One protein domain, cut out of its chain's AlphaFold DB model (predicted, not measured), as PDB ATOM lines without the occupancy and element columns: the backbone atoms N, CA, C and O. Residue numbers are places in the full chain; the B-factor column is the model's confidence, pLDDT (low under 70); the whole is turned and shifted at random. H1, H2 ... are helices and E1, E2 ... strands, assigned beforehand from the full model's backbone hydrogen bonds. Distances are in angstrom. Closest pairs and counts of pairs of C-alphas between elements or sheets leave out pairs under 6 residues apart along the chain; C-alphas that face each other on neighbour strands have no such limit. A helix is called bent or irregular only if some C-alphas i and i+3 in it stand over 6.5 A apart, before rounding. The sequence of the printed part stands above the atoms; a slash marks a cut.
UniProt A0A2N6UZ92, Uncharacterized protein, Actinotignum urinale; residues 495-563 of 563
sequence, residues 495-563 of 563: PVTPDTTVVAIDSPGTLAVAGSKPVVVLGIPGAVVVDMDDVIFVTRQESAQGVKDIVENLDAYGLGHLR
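This is residues 495 to 563 of the 563 residues of an uncharacterized protein of Actinotignum urinale (UniProt A0A2N6UZ92). Two flat stacked turns of chain, E1 to E2 and then E3 to E4, set the parallel pair E1 E3 partly face to face with the sheet E2 E4 E5; H1 starts on that sheet and reaches away. The 69 printed residues hold E1 E2 E3 E4 E5 H1, mixed helices and strands, only just compact, close to loose, with radius of gyration 13.0 A and spans of 35 by 26 by 15 A.

E2 is residues 511 to 513, E4 527 to 532, 16.2 A, and E5 535 to 540, 16.7 A. E1 is 502 to 505, from C-alpha 502 at (-44.441, -50.590, -40.250), and E3 519 to 522. H1 is 541 to 553, 20.3 A, ending at C-alpha 553 (-47.720, -38.176, -13.145); it is irregular, C-alphas 542 and 545 being 7.5 A apart.

The mixed sheet runs E2 E4 E5. E2 is parallel to E4, N 513 to O 529 2.8 A; E4 and E5 form an antiparallel hairpin, N 530 to O 537 2.8 A. E1 is parallel to E3, N 503 to O 519 2.8 A. The closest C-alphas of E2 and E3, Ala 512 and Val 519, are 7.5 A apart. H1 on one face of the sheet makes two layers, a helix over strands: height 9.6 A, over E5, only just slantwise to it at 31 degrees on the local plane. In H1, 4 of 9 O i to N i+4 pairs and 7 of 10 O i to N i+3 pairs are within hydrogen-bond range.

The C-alphas farthest apart, Asp 506 and Asp 555, are 36.0 A apart. The printed part has no cut and its links are tight. Residues 495 to 500 and 514 have pLDDT under 70.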
ATOM      1  N   PRO A 495     -50.984 -51.716 -38.411       46.84
ATOM      2  CA  PRO A 495     -50.809 -50.282 -38.593       46.84
ATOM      3  C   PRO A 495     -52.118 -49.556 -38.256       46.84
ATOM      4  O   PRO A 495     -53.201 -49.962 -38.681       46.84
ATOM      5  N   VAL A 496     -52.033 -48.486 -37.465       50.25
ATOM      6  CA  VAL A 496     -53.190 -47.631 -37.137       50.25
ATOM      7  C   VAL A 496     -53.395 -46.504 -38.149       50.25
ATOM      8  O   VAL A 496     -54.487 -45.950 -38.235       50.25
ATOM      9  N   THR A 497     -52.389 -46.222 -38.971       51.91
ATOM     10  CA  THR A 497     -52.411 -45.201 -40.020       51.91
ATOM     11  C   THR A 497     -52.155 -45.850 -41.390       51.91
ATOM     12  O   THR A 497     -51.219 -46.644 -41.511       51.91
ATOM     13  N   PRO A 498     -52.968 -45.560 -42.426       50.16
ATOM     14  CA  PRO A 498     -52.860 -46.224 -43.732       50.16
ATOM     15  C   PRO A 498     -51.560 -45.940 -44.504       50.16
ATOM     16  O   PRO A 498     -51.146 -46.758 -45.324       50.16
ATOM     17  N   ASP A 499     -50.907 -44.804 -44.241       55.97
ATOM     18  CA  ASP A 499     -49.892 -44.244 -45.146       55.97
ATOM     19  C   ASP A 499     -48.440 -44.414 -44.670       55.97
ATOM     20  O   ASP A 499     -47.511 -43.907 -45.307       55.97
ATOM     21  N   THR A 500     -48.206 -45.142 -43.574       60.69
ATOM     22  CA  THR A 500     -46.875 -45.235 -42.962       60.69
ATOM     23  C   THR A 500     -46.376 -46.673 -42.863       60.69
ATOM     24  O   THR A 500     -47.075 -47.588 -42.436       60.69
ATOM     25  N   THR A 501     -45.120 -46.895 -43.258       76.31
ATOM     26  CA  THR A 501     -44.515 -48.232 -43.269       76.31
ATOM     27  C   THR A 501     -44.231 -48.723 -41.850       76.31
ATOM     28  O   THR A 501     -43.431 -48.118 -41.136       76.31
ATOM     29  N   VAL A 502     -44.810 -49.865 -41.471       79.25
ATOM     30  CA  VAL A 502     -44.441 -50.590 -40.250       79.25
ATOM     31  C   VAL A 502     -43.805 -51.927 -40.620       79.25
ATOM     32  O   VAL A 502     -44.378 -52.705 -41.379       79.25
ATOM     33  N   VAL A 503     -42.619 -52.200 -40.078       83.75
ATOM     34  CA  VAL A 503     -41.893 -53.461 -40.262       83.75
ATOM     35  C   VAL A 503     -41.717 -54.122 -38.902       83.75
ATOM     36  O   VAL A 503     -41.001 -53.596 -38.057       83.75
ATOM     37  N   ALA A 504     -42.333 -55.283 -38.688       85.06
ATOM     38  CA  ALA A 504     -42.099 -56.094 -37.497       85.06
ATOM     39  C   ALA A 504     -41.365 -57.384 -37.874       85.06
ATOM     40  O   ALA A 504     -41.820 -58.142 -38.726       85.06
ATOM     41  N   ILE A 505     -40.227 -57.633 -37.236       86.88
ATOM     42  CA  ILE A 505     -39.400 -58.828 -37.425       86.88
ATOM     43  C   ILE A 505     -39.298 -59.519 -36.067       86.88
ATOM     44  O   ILE A 505     -38.972 -58.874 -35.069       86.88
ATOM     45  N   ASP A 506     -39.633 -60.807 -35.996       90.06
ATOM     46  CA  ASP A 506     -39.642 -61.596 -34.750       90.06
ATOM     47  C   ASP A 506     -40.392 -60.912 -33.586       90.06
ATOM     48  O   ASP A 506     -40.020 -61.015 -32.417       90.06
ATOM     49  N   SER A 507     -41.449 -60.164 -33.917       88.19
ATOM     50  CA  SER A 507     -42.197 -59.306 -32.986       88.19
ATOM     51  C   SER A 507     -43.707 -59.538 -33.127       88.19
ATOM     52  O   SER A 507     -44.435 -58.668 -33.615       88.19
ATOM     53  N   PRO A 508     -44.213 -60.730 -32.764       84.88
ATOM     54  CA  PRO A 508     -45.613 -61.073 -32.971       84.88
ATOM     55  C   PRO A 508     -46.563 -60.234 -32.122       84.88
ATOM     56  O   PRO A 508     -46.262 -59.926 -30.971       84.88
ATOM     57  N   GLY A 509     -47.722 -59.884 -32.689       82.00
ATOM     58  CA  GLY A 509     -48.722 -59.051 -32.016       82.00
ATOM     59  C   GLY A 509     -48.300 -57.587 -31.887       82.00
ATOM     60  O   GLY A 509     -48.697 -56.921 -30.937       82.00
ATOM     61  N   THR A 510     -47.461 -57.082 -32.794       85.38
ATOM     62  CA  THR A 510     -47.068 -55.668 -32.779       85.38
ATOM     63  C   THR A 510     -48.266 -54.785 -33.132       85.38
ATOM     64  O   THR A 510     -48.865 -54.927 -34.200       85.38
ATOM     65  N   LEU A 511     -48.576 -53.834 -32.252       86.50
ATOM     66  CA  LEU A 511     -49.509 -52.743 -32.502       86.50
ATOM     67  C   LEU A 511     -48.703 -51.465 -32.733       86.50
ATOM     68  O   LEU A 511     -47.981 -51.021 -31.841       86.50
ATOM     69  N   ALA A 512     -48.826 -50.870 -33.917       84.06
ATOM     70  CA  ALA A 512     -48.080 -49.670 -34.263       84.06
ATOM     71  C   ALA A 512     -49.011 -48.588 -34.814       84.06
ATOM     72  O   ALA A 512     -49.648 -48.758 -35.851       84.06
ATOM     73  N   VAL A 513     -49.057 -47.449 -34.135       78.94
ATOM     74  CA  VAL A 513     -49.602 -46.202 -34.668       78.94
ATOM     75  C   VAL A 513     -48.413 -45.408 -35.163       78.94
ATOM     76  O   VAL A 513     -47.599 -44.969 -34.358       78.94
ATOM     77  N   ALA A 514     -48.268 -45.294 -36.477       69.12
ATOM     78  CA  ALA A 514     -47.139 -44.608 -37.081       69.12
ATOM     79  C   ALA A 514     -47.567 -43.205 -37.524       69.12
ATOM     80  O   ALA A 514     -48.606 -43.047 -38.161       69.12
ATOM     81  N   GLY A 515     -46.784 -42.183 -37.188       70.31
ATOM     82  CA  GLY A 515     -47.024 -40.823 -37.652       70.31
ATOM     83  C   GLY A 515     -46.559 -40.676 -39.097       70.31
ATOM     84  O   GLY A 515     -46.894 -41.468 -39.972       70.31
ATOM     85  N   SER A 516     -45.715 -39.685 -39.361       71.50
ATOM     86  CA  SER A 516     -45.102 -39.484 -40.684       71.50
ATOM     87  C   SER A 516     -43.874 -40.370 -40.947       71.50
ATOM     88  O   SER A 516     -43.325 -40.349 -42.050       71.50
ATOM     89  N   LYS A 517     -43.402 -41.128 -39.948       79.06
ATOM     90  CA  LYS A 517     -42.128 -41.861 -40.005       79.06
ATOM     91  C   LYS A 517     -42.337 -43.376 -40.048       79.06
ATOM     92  O   LYS A 517     -43.176 -43.891 -39.313       79.06
ATOM     93  N   PRO A 518     -41.528 -44.117 -40.830       83.44
ATOM     94  CA  PRO A 518     -41.513 -45.571 -40.755       83.44
ATOM     95  C   PRO A 518     -41.167 -46.078 -39.349       83.44
ATOM     96  O   PRO A 518     -40.254 -45.555 -38.707       83.44
ATOM     97  N   VAL A 519     -41.845 -47.136 -38.904       85.12
ATOM     98  CA  VAL A 519     -41.610 -47.792 -37.609       85.12
ATOM     99  C   VAL A 519     -41.063 -49.197 -37.848       85.12
ATOM    100  O   VAL A 519     -41.670 -49.991 -38.561       85.12
ATOM    101  N   VAL A 520     -39.923 -49.528 -37.237       88.44
ATOM    102  CA  VAL A 520     -39.324 -50.871 -37.304       88.44
ATOM    103  C   VAL A 520     -39.237 -51.461 -35.900       88.44
ATOM    104  O   VAL A 520     -38.631 -50.860 -35.014       88.44
ATOM    105  N   VAL A 521     -39.818 -52.642 -35.701       89.06
ATOM    106  CA  VAL A 521     -39.810 -53.392 -34.439       89.06
ATOM    107  C   VAL A 521     -39.100 -54.727 -34.660       89.06
ATOM    108  O   VAL A 521     -39.445 -55.470 -35.575       89.06
ATOM    109  N   LEU A 522     -38.096 -55.034 -33.837       93.56
ATOM    110  CA  LEU A 522     -37.272 -56.238 -33.970       93.56
ATOM    111  C   LEU A 522     -37.144 -56.967 -32.630       93.56
ATOM    112  O   LEU A 522     -36.616 -56.400 -31.675       93.56
ATOM    113  N   GLY A 523     -37.568 -58.231 -32.576       92.88
ATOM    114  CA  GLY A 523     -37.423 -59.104 -31.408       92.88
ATOM    115  C   GLY A 523     -38.245 -58.711 -30.172       92.88
ATOM    116  O   GLY A 523     -37.880 -59.109 -29.066       92.88
ATOM    117  N   ILE A 524     -39.322 -57.926 -30.320       92.81
ATOM    118  CA  ILE A 524     -40.170 -57.473 -29.203       92.81
ATOM    119  C   ILE A 524     -41.609 -57.984 -29.395       92.81
ATOM    120  O   ILE A 524     -42.442 -57.301 -29.994       92.81
ATOM    121  N   PRO A 525     -41.945 -59.178 -28.877       89.88
ATOM    122  CA  PRO A 525     -43.315 -59.678 -28.872       89.88
ATOM    123  C   PRO A 525     -44.270 -58.747 -28.116       89.88
ATOM    124  O   PRO A 525     -43.947 -58.247 -27.035       89.88
ATOM    125  N   GLY A 526     -45.460 -58.537 -28.679       88.56
ATOM    126  CA  GLY A 526     -46.498 -57.688 -28.104       88.56
ATOM    127  C   GLY A 526     -46.084 -56.223 -27.982       88.56
ATOM    128  O   GLY A 526     -46.556 -55.544 -27.071       88.56
ATOM    129  N   ALA A 527     -45.172 -55.740 -28.830       92.25
ATOM    130  CA  ALA A 527     -44.782 -54.338 -28.838       92.25
ATOM    131  C   ALA A 527     -45.982 -53.434 -29.144       92.25
ATOM    132  O   ALA A 527     -46.799 -53.725 -30.017       92.25
ATOM    133  N   VAL A 528     -46.052 -52.315 -28.436       91.75
ATOM    134  CA  VAL A 528     -46.970 -51.215 -28.708       91.75
ATOM    135  C   VAL A 528     -46.113 -49.993 -28.978       91.75
ATOM    136  O   VAL A 528     -45.359 -49.571 -28.101       91.75
ATOM    137  N   VAL A 529     -46.217 -49.437 -30.180       90.81
ATOM    138  CA  VAL A 529     -45.525 -48.208 -30.580       90.81
ATOM    139  C   VAL A 529     -46.568 -47.205 -31.037       90.81
ATOM    140  O   VAL A 529     -47.374 -47.510 -31.907       90.81
ATOM    141  N   VAL A 530     -46.576 -46.018 -30.446       88.94
ATOM    142  CA  VAL A 530     -47.489 -44.937 -30.814       88.94
ATOM    143  C   VAL A 530     -46.681 -43.678 -31.071       88.94
ATOM    144  O   VAL A 530     -46.181 -43.060 -30.138       88.94
ATOM    145  N   ASP A 531     -46.541 -43.331 -32.344       86.44
ATOM    146  CA  ASP A 531     -45.857 -42.147 -32.851       86.44
ATOM    147  C   ASP A 531     -46.892 -41.056 -33.155       86.44
ATOM    148  O   ASP A 531     -47.677 -41.167 -34.097       86.44
ATOM    149  N   MET A 532     -46.913 -40.029 -32.308       84.38
ATOM    150  CA  MET A 532     -47.683 -38.797 -32.471       84.38
ATOM    151  C   MET A 532     -46.726 -37.630 -32.719       84.38
ATOM    152  O   MET A 532     -45.552 -37.696 -32.356       84.38
ATOM    153  N   ASP A 533     -47.238 -36.519 -33.249       85.12
ATOM    154  CA  ASP A 533     -46.428 -35.337 -33.584       85.12
ATOM    155  C   ASP A 533     -45.597 -34.785 -32.410       85.12
ATOM    156  O   ASP A 533     -44.519 -34.225 -32.608       85.12
ATOM    157  N   ASP A 534     -46.085 -34.949 -31.183       88.50
ATOM    158  CA  ASP A 534     -45.516 -34.411 -29.947       88.50
ATOM    159  C   ASP A 534     -45.023 -35.484 -28.960       88.50
ATOM    160  O   ASP A 534     -44.383 -35.149 -27.959       88.50
ATOM    161  N   VAL A 535     -45.288 -36.770 -29.214       91.19
ATOM    162  CA  VAL A 535     -44.876 -37.861 -28.323       91.19
ATOM    163  C   VAL A 535     -44.710 -39.184 -29.062       91.19
ATOM    164  O   VAL A 535     -45.569 -39.604 -29.830       91.19
ATOM    165  N   ILE A 536     -43.625 -39.892 -28.744       91.50
ATOM    166  CA  ILE A 536     -43.451 -41.301 -29.098       91.50
ATOM    167  C   ILE A 536     -43.619 -42.117 -27.823       91.50
ATOM    168  O   ILE A 536     -42.868 -41.952 -26.859       91.50
ATOM    169  N   PHE A 537     -44.597 -43.009 -27.822       91.56
ATOM    170  CA  PHE A 537     -44.867 -43.923 -26.728       91.56
ATOM    171  C   PHE A 537     -44.528 -45.354 -27.138       91.56
ATOM    172  O   PHE A 537     -44.932 -45.820 -28.200       91.56
ATOM    173  N   VAL A 538     -43.774 -46.055 -26.289       92.88
ATOM    174  CA  VAL A 538     -43.355 -47.440 -26.524       92.88
ATOM    175  C   VAL A 538     -43.599 -48.254 -25.263       92.88
ATOM    176  O   VAL A 538     -43.143 -47.889 -24.181       92.88
ATOM    177  N   THR A 539     -44.304 -49.371 -25.397       93.31
ATOM    178  CA  THR A 539     -44.519 -50.329 -24.309       93.31
ATOM    179  C   THR A 539     -44.695 -51.745 -24.860       93.31
ATOM    180  O   THR A 539     -44.555 -51.990 -26.058       93.31
ATOM    181  N   ARG A 540     -45.000 -52.700 -23.983       91.81
ATOM    182  CA  ARG A 540     -45.520 -54.019 -24.356       91.81
ATOM    183  C   ARG A 540     -46.971 -54.130 -23.900       91.81
ATOM    184  O   ARG A 540     -47.326 -53.557 -22.871       91.81
ATOM    185  N   GLN A 541     -47.795 -54.889 -24.618       87.25
ATOM    186  CA  GLN A 541     -49.216 -55.074 -24.289       87.25
ATOM    187  C   GLN A 541     -49.424 -55.534 -22.834       87.25
ATOM    188  O   GLN A 541     -50.309 -55.038 -22.145       87.25
ATOM    189  N   GLU A 542     -48.552 -56.407 -22.321       85.44
ATOM    190  CA  GLU A 542     -48.583 -56.876 -20.926       85.44
ATOM    191  C   GLU A 542     -48.332 -55.776 -19.881       85.44
ATOM    192  O   GLU A 542     -48.724 -55.915 -18.725       85.44
ATOM    193  N   SER A 543     -47.699 -54.668 -20.272       86.38
ATOM    194  CA  SER A 543     -47.425 -53.513 -19.410       86.38
ATOM    195  C   SER A 543     -48.435 -52.372 -19.601       86.38
ATOM    196  O   SER A 543     -48.313 -51.340 -18.942       86.38
ATOM    197  N   ALA A 544     -49.448 -52.537 -20.462       77.25
ATOM    198  CA  ALA A 544     -50.394 -51.474 -20.817       77.25
ATOM    199  C   ALA A 544     -51.227 -50.949 -19.630       77.25
ATOM    200  O   ALA A 544     -51.647 -49.794 -19.643       77.25
ATOM    201  N   GLN A 545     -51.417 -51.737 -18.564       73.31
ATOM    202  CA  GLN A 545     -52.113 -51.255 -17.359       73.31
ATOM    203  C   GLN A 545     -51.373 -50.097 -16.663       73.31
ATOM    204  O   GLN A 545     -52.017 -49.237 -16.067       73.31
ATOM    205  N   GLY A 546     -50.040 -50.030 -16.786       82.81
ATOM    206  CA  GLY A 546     -49.213 -48.977 -16.183       82.81
ATOM    207  C   GLY A 546     -49.308 -47.613 -16.877       82.81
ATOM    208  O   GLY A 546     -48.784 -46.630 -16.362       82.81
ATOM    209  N   VAL A 547     -49.992 -47.512 -18.025       87.94
ATOM    210  CA  VAL A 547     -50.178 -46.233 -18.743       87.94
ATOM    211  C   VAL A 547     -50.906 -45.212 -17.874       87.94
ATOM    212  O   VAL A 547     -50.596 -44.022 -17.911       87.94
ATOM    213  N   LYS A 548     -51.846 -45.672 -17.044       86.12
ATOM    214  CA  LYS A 548     -52.597 -44.794 -16.147       86.12
ATOM    215  C   LYS A 548     -51.676 -44.043 -15.180       86.12
ATOM    216  O   LYS A 548     -51.846 -42.839 -15.004       86.12
ATOM    217  N   ASP A 549     -50.674 -44.728 -14.635       88.12
ATOM    218  CA  ASP A 549     -49.709 -44.136 -13.706       88.12
ATOM    219  C   ASP A 549     -48.859 -43.062 -14.397       88.12
ATOM    220  O   ASP A 549     -48.516 -42.053 -13.783       88.12
ATOM    221  N   ILE A 550     -48.559 -43.227 -15.692       89.00
ATOM    222  CA  ILE A 550     -47.870 -42.200 -16.486       89.00
ATOM    223  C   ILE A 550     -48.740 -40.946 -16.572       89.00
ATOM    224  O   ILE A 550     -48.269 -39.863 -16.229       89.00
ATOM    225  N   VAL A 551     -50.008 -41.094 -16.970       89.38
ATOM    226  CA  VAL A 551     -50.955 -39.975 -17.123       89.38
ATOM    227  C   VAL A 551     -51.164 -39.229 -15.805       89.38
ATOM    228  O   VAL A 551     -51.200 -37.999 -15.793       89.38
ATOM    229  N   GLU A 552     -51.262 -39.953 -14.687       89.69
ATOM    230  CA  GLU A 552     -51.405 -39.366 -13.348       89.69
ATOM    231  C   GLU A 552     -50.164 -38.561 -12.907       89.69
ATOM    232  O   GLU A 552     -50.289 -37.677 -12.061       89.69
ATOM    233  N   ASN A 553     -48.994 -38.807 -13.508       92.31
ATOM    234  CA  ASN A 553     -47.720 -38.176 -13.145       92.31
ATOM    235  C   ASN A 553     -47.117 -37.271 -14.239       92.31
ATOM    236  O   ASN A 553     -46.016 -36.756 -14.050       92.31
ATOM    237  N   LEU A 554     -47.820 -37.017 -15.352       91.94
ATOM    238  CA  LEU A 554     -47.314 -36.170 -16.448       91.94
ATOM    239  C   LEU A 554     -46.850 -34.790 -15.962       91.94
ATOM    240  O   LEU A 554     -45.782 -34.328 -16.360       91.94
ATOM    241  N   ASP A 555     -47.607 -34.158 -15.064       90.50
ATOM    242  CA  ASP A 555     -47.246 -32.863 -14.476       90.50
ATOM    243  C   ASP A 555     -45.917 -32.934 -13.706       90.50
ATOM    244  O   ASP A 555     -45.057 -32.066 -13.861       90.50
ATOM    245  N   ALA A 556     -45.705 -34.006 -12.933       93.62
ATOM    246  CA  ALA A 556     -44.468 -34.226 -12.184       93.62
ATOM    247  C   ALA A 556     -43.256 -34.460 -13.103       93.62
ATOM    248  O   ALA A 556     -42.128 -34.138 -12.730       93.62
ATOM    249  N   TYR A 557     -43.486 -34.964 -14.317       91.31
ATOM    250  CA  TYR A 557     -42.460 -35.117 -15.351       91.31
ATOM    251  C   TYR A 557     -42.232 -33.850 -16.191       91.31
ATOM    252  O   TYR A 557     -41.386 -33.860 -17.082       91.31
ATOM    253  N   GLY A 558     -42.969 -32.759 -15.944       92.06
ATOM    254  CA  GLY A 558     -42.926 -31.551 -16.780       92.06
ATOM    255  C   GLY A 558     -43.637 -31.710 -18.132       92.06
ATOM    256  O   GLY A 558     -43.456 -30.897 -19.035       92.06
ATOM    257  N   LEU A 559     -44.464 -32.748 -18.270       92.19
ATOM    258  CA  LEU A 559     -45.184 -33.138 -19.484       92.19
ATOM    259  C   LEU A 559     -46.699 -32.891 -19.380       92.19
ATOM    260  O   LEU A 559     -47.469 -33.448 -20.155       92.19
ATOM    261  N   GLY A 560     -47.144 -32.044 -18.448       88.31
ATOM    262  CA  GLY A 560     -48.568 -31.755 -18.205       88.31
ATOM    263  C   GLY A 560     -49.356 -31.268 -19.428       88.31
ATOM    264  O   GLY A 560     -50.561 -31.479 -19.524       88.31
ATOM    265  N   HIS A 561     -48.668 -30.673 -20.404       88.62
ATOM    266  CA  HIS A 561     -49.252 -30.252 -21.679       88.62
ATOM    267  C   HIS A 561     -49.698 -31.425 -22.578       88.62
ATOM    268  O   HIS A 561     -50.463 -31.200 -23.510       88.62
ATOM    269  N   LEU A 562     -49.256 -32.661 -22.301       87.75
ATOM    270  CA  LEU A 562     -49.608 -33.879 -23.050       87.75
ATOM    271  C   LEU A 562     -50.850 -34.611 -22.501       87.75
ATOM    272  O   LEU A 562     -51.106 -35.751 -22.900       87.75
ATOM    273  N   ARG A 563     -51.577 -34.010 -21.553       83.75
ATOM    274  CA  ARG A 563     -52.671 -34.652 -20.808       83.75
ATOM    275  C   ARG A 563     -53.956 -34.881 -21.614       83.75
ATOM    276  O   ARG A 563     -54.368 -34.004 -22.401       83.75
TER     277      ARG A 563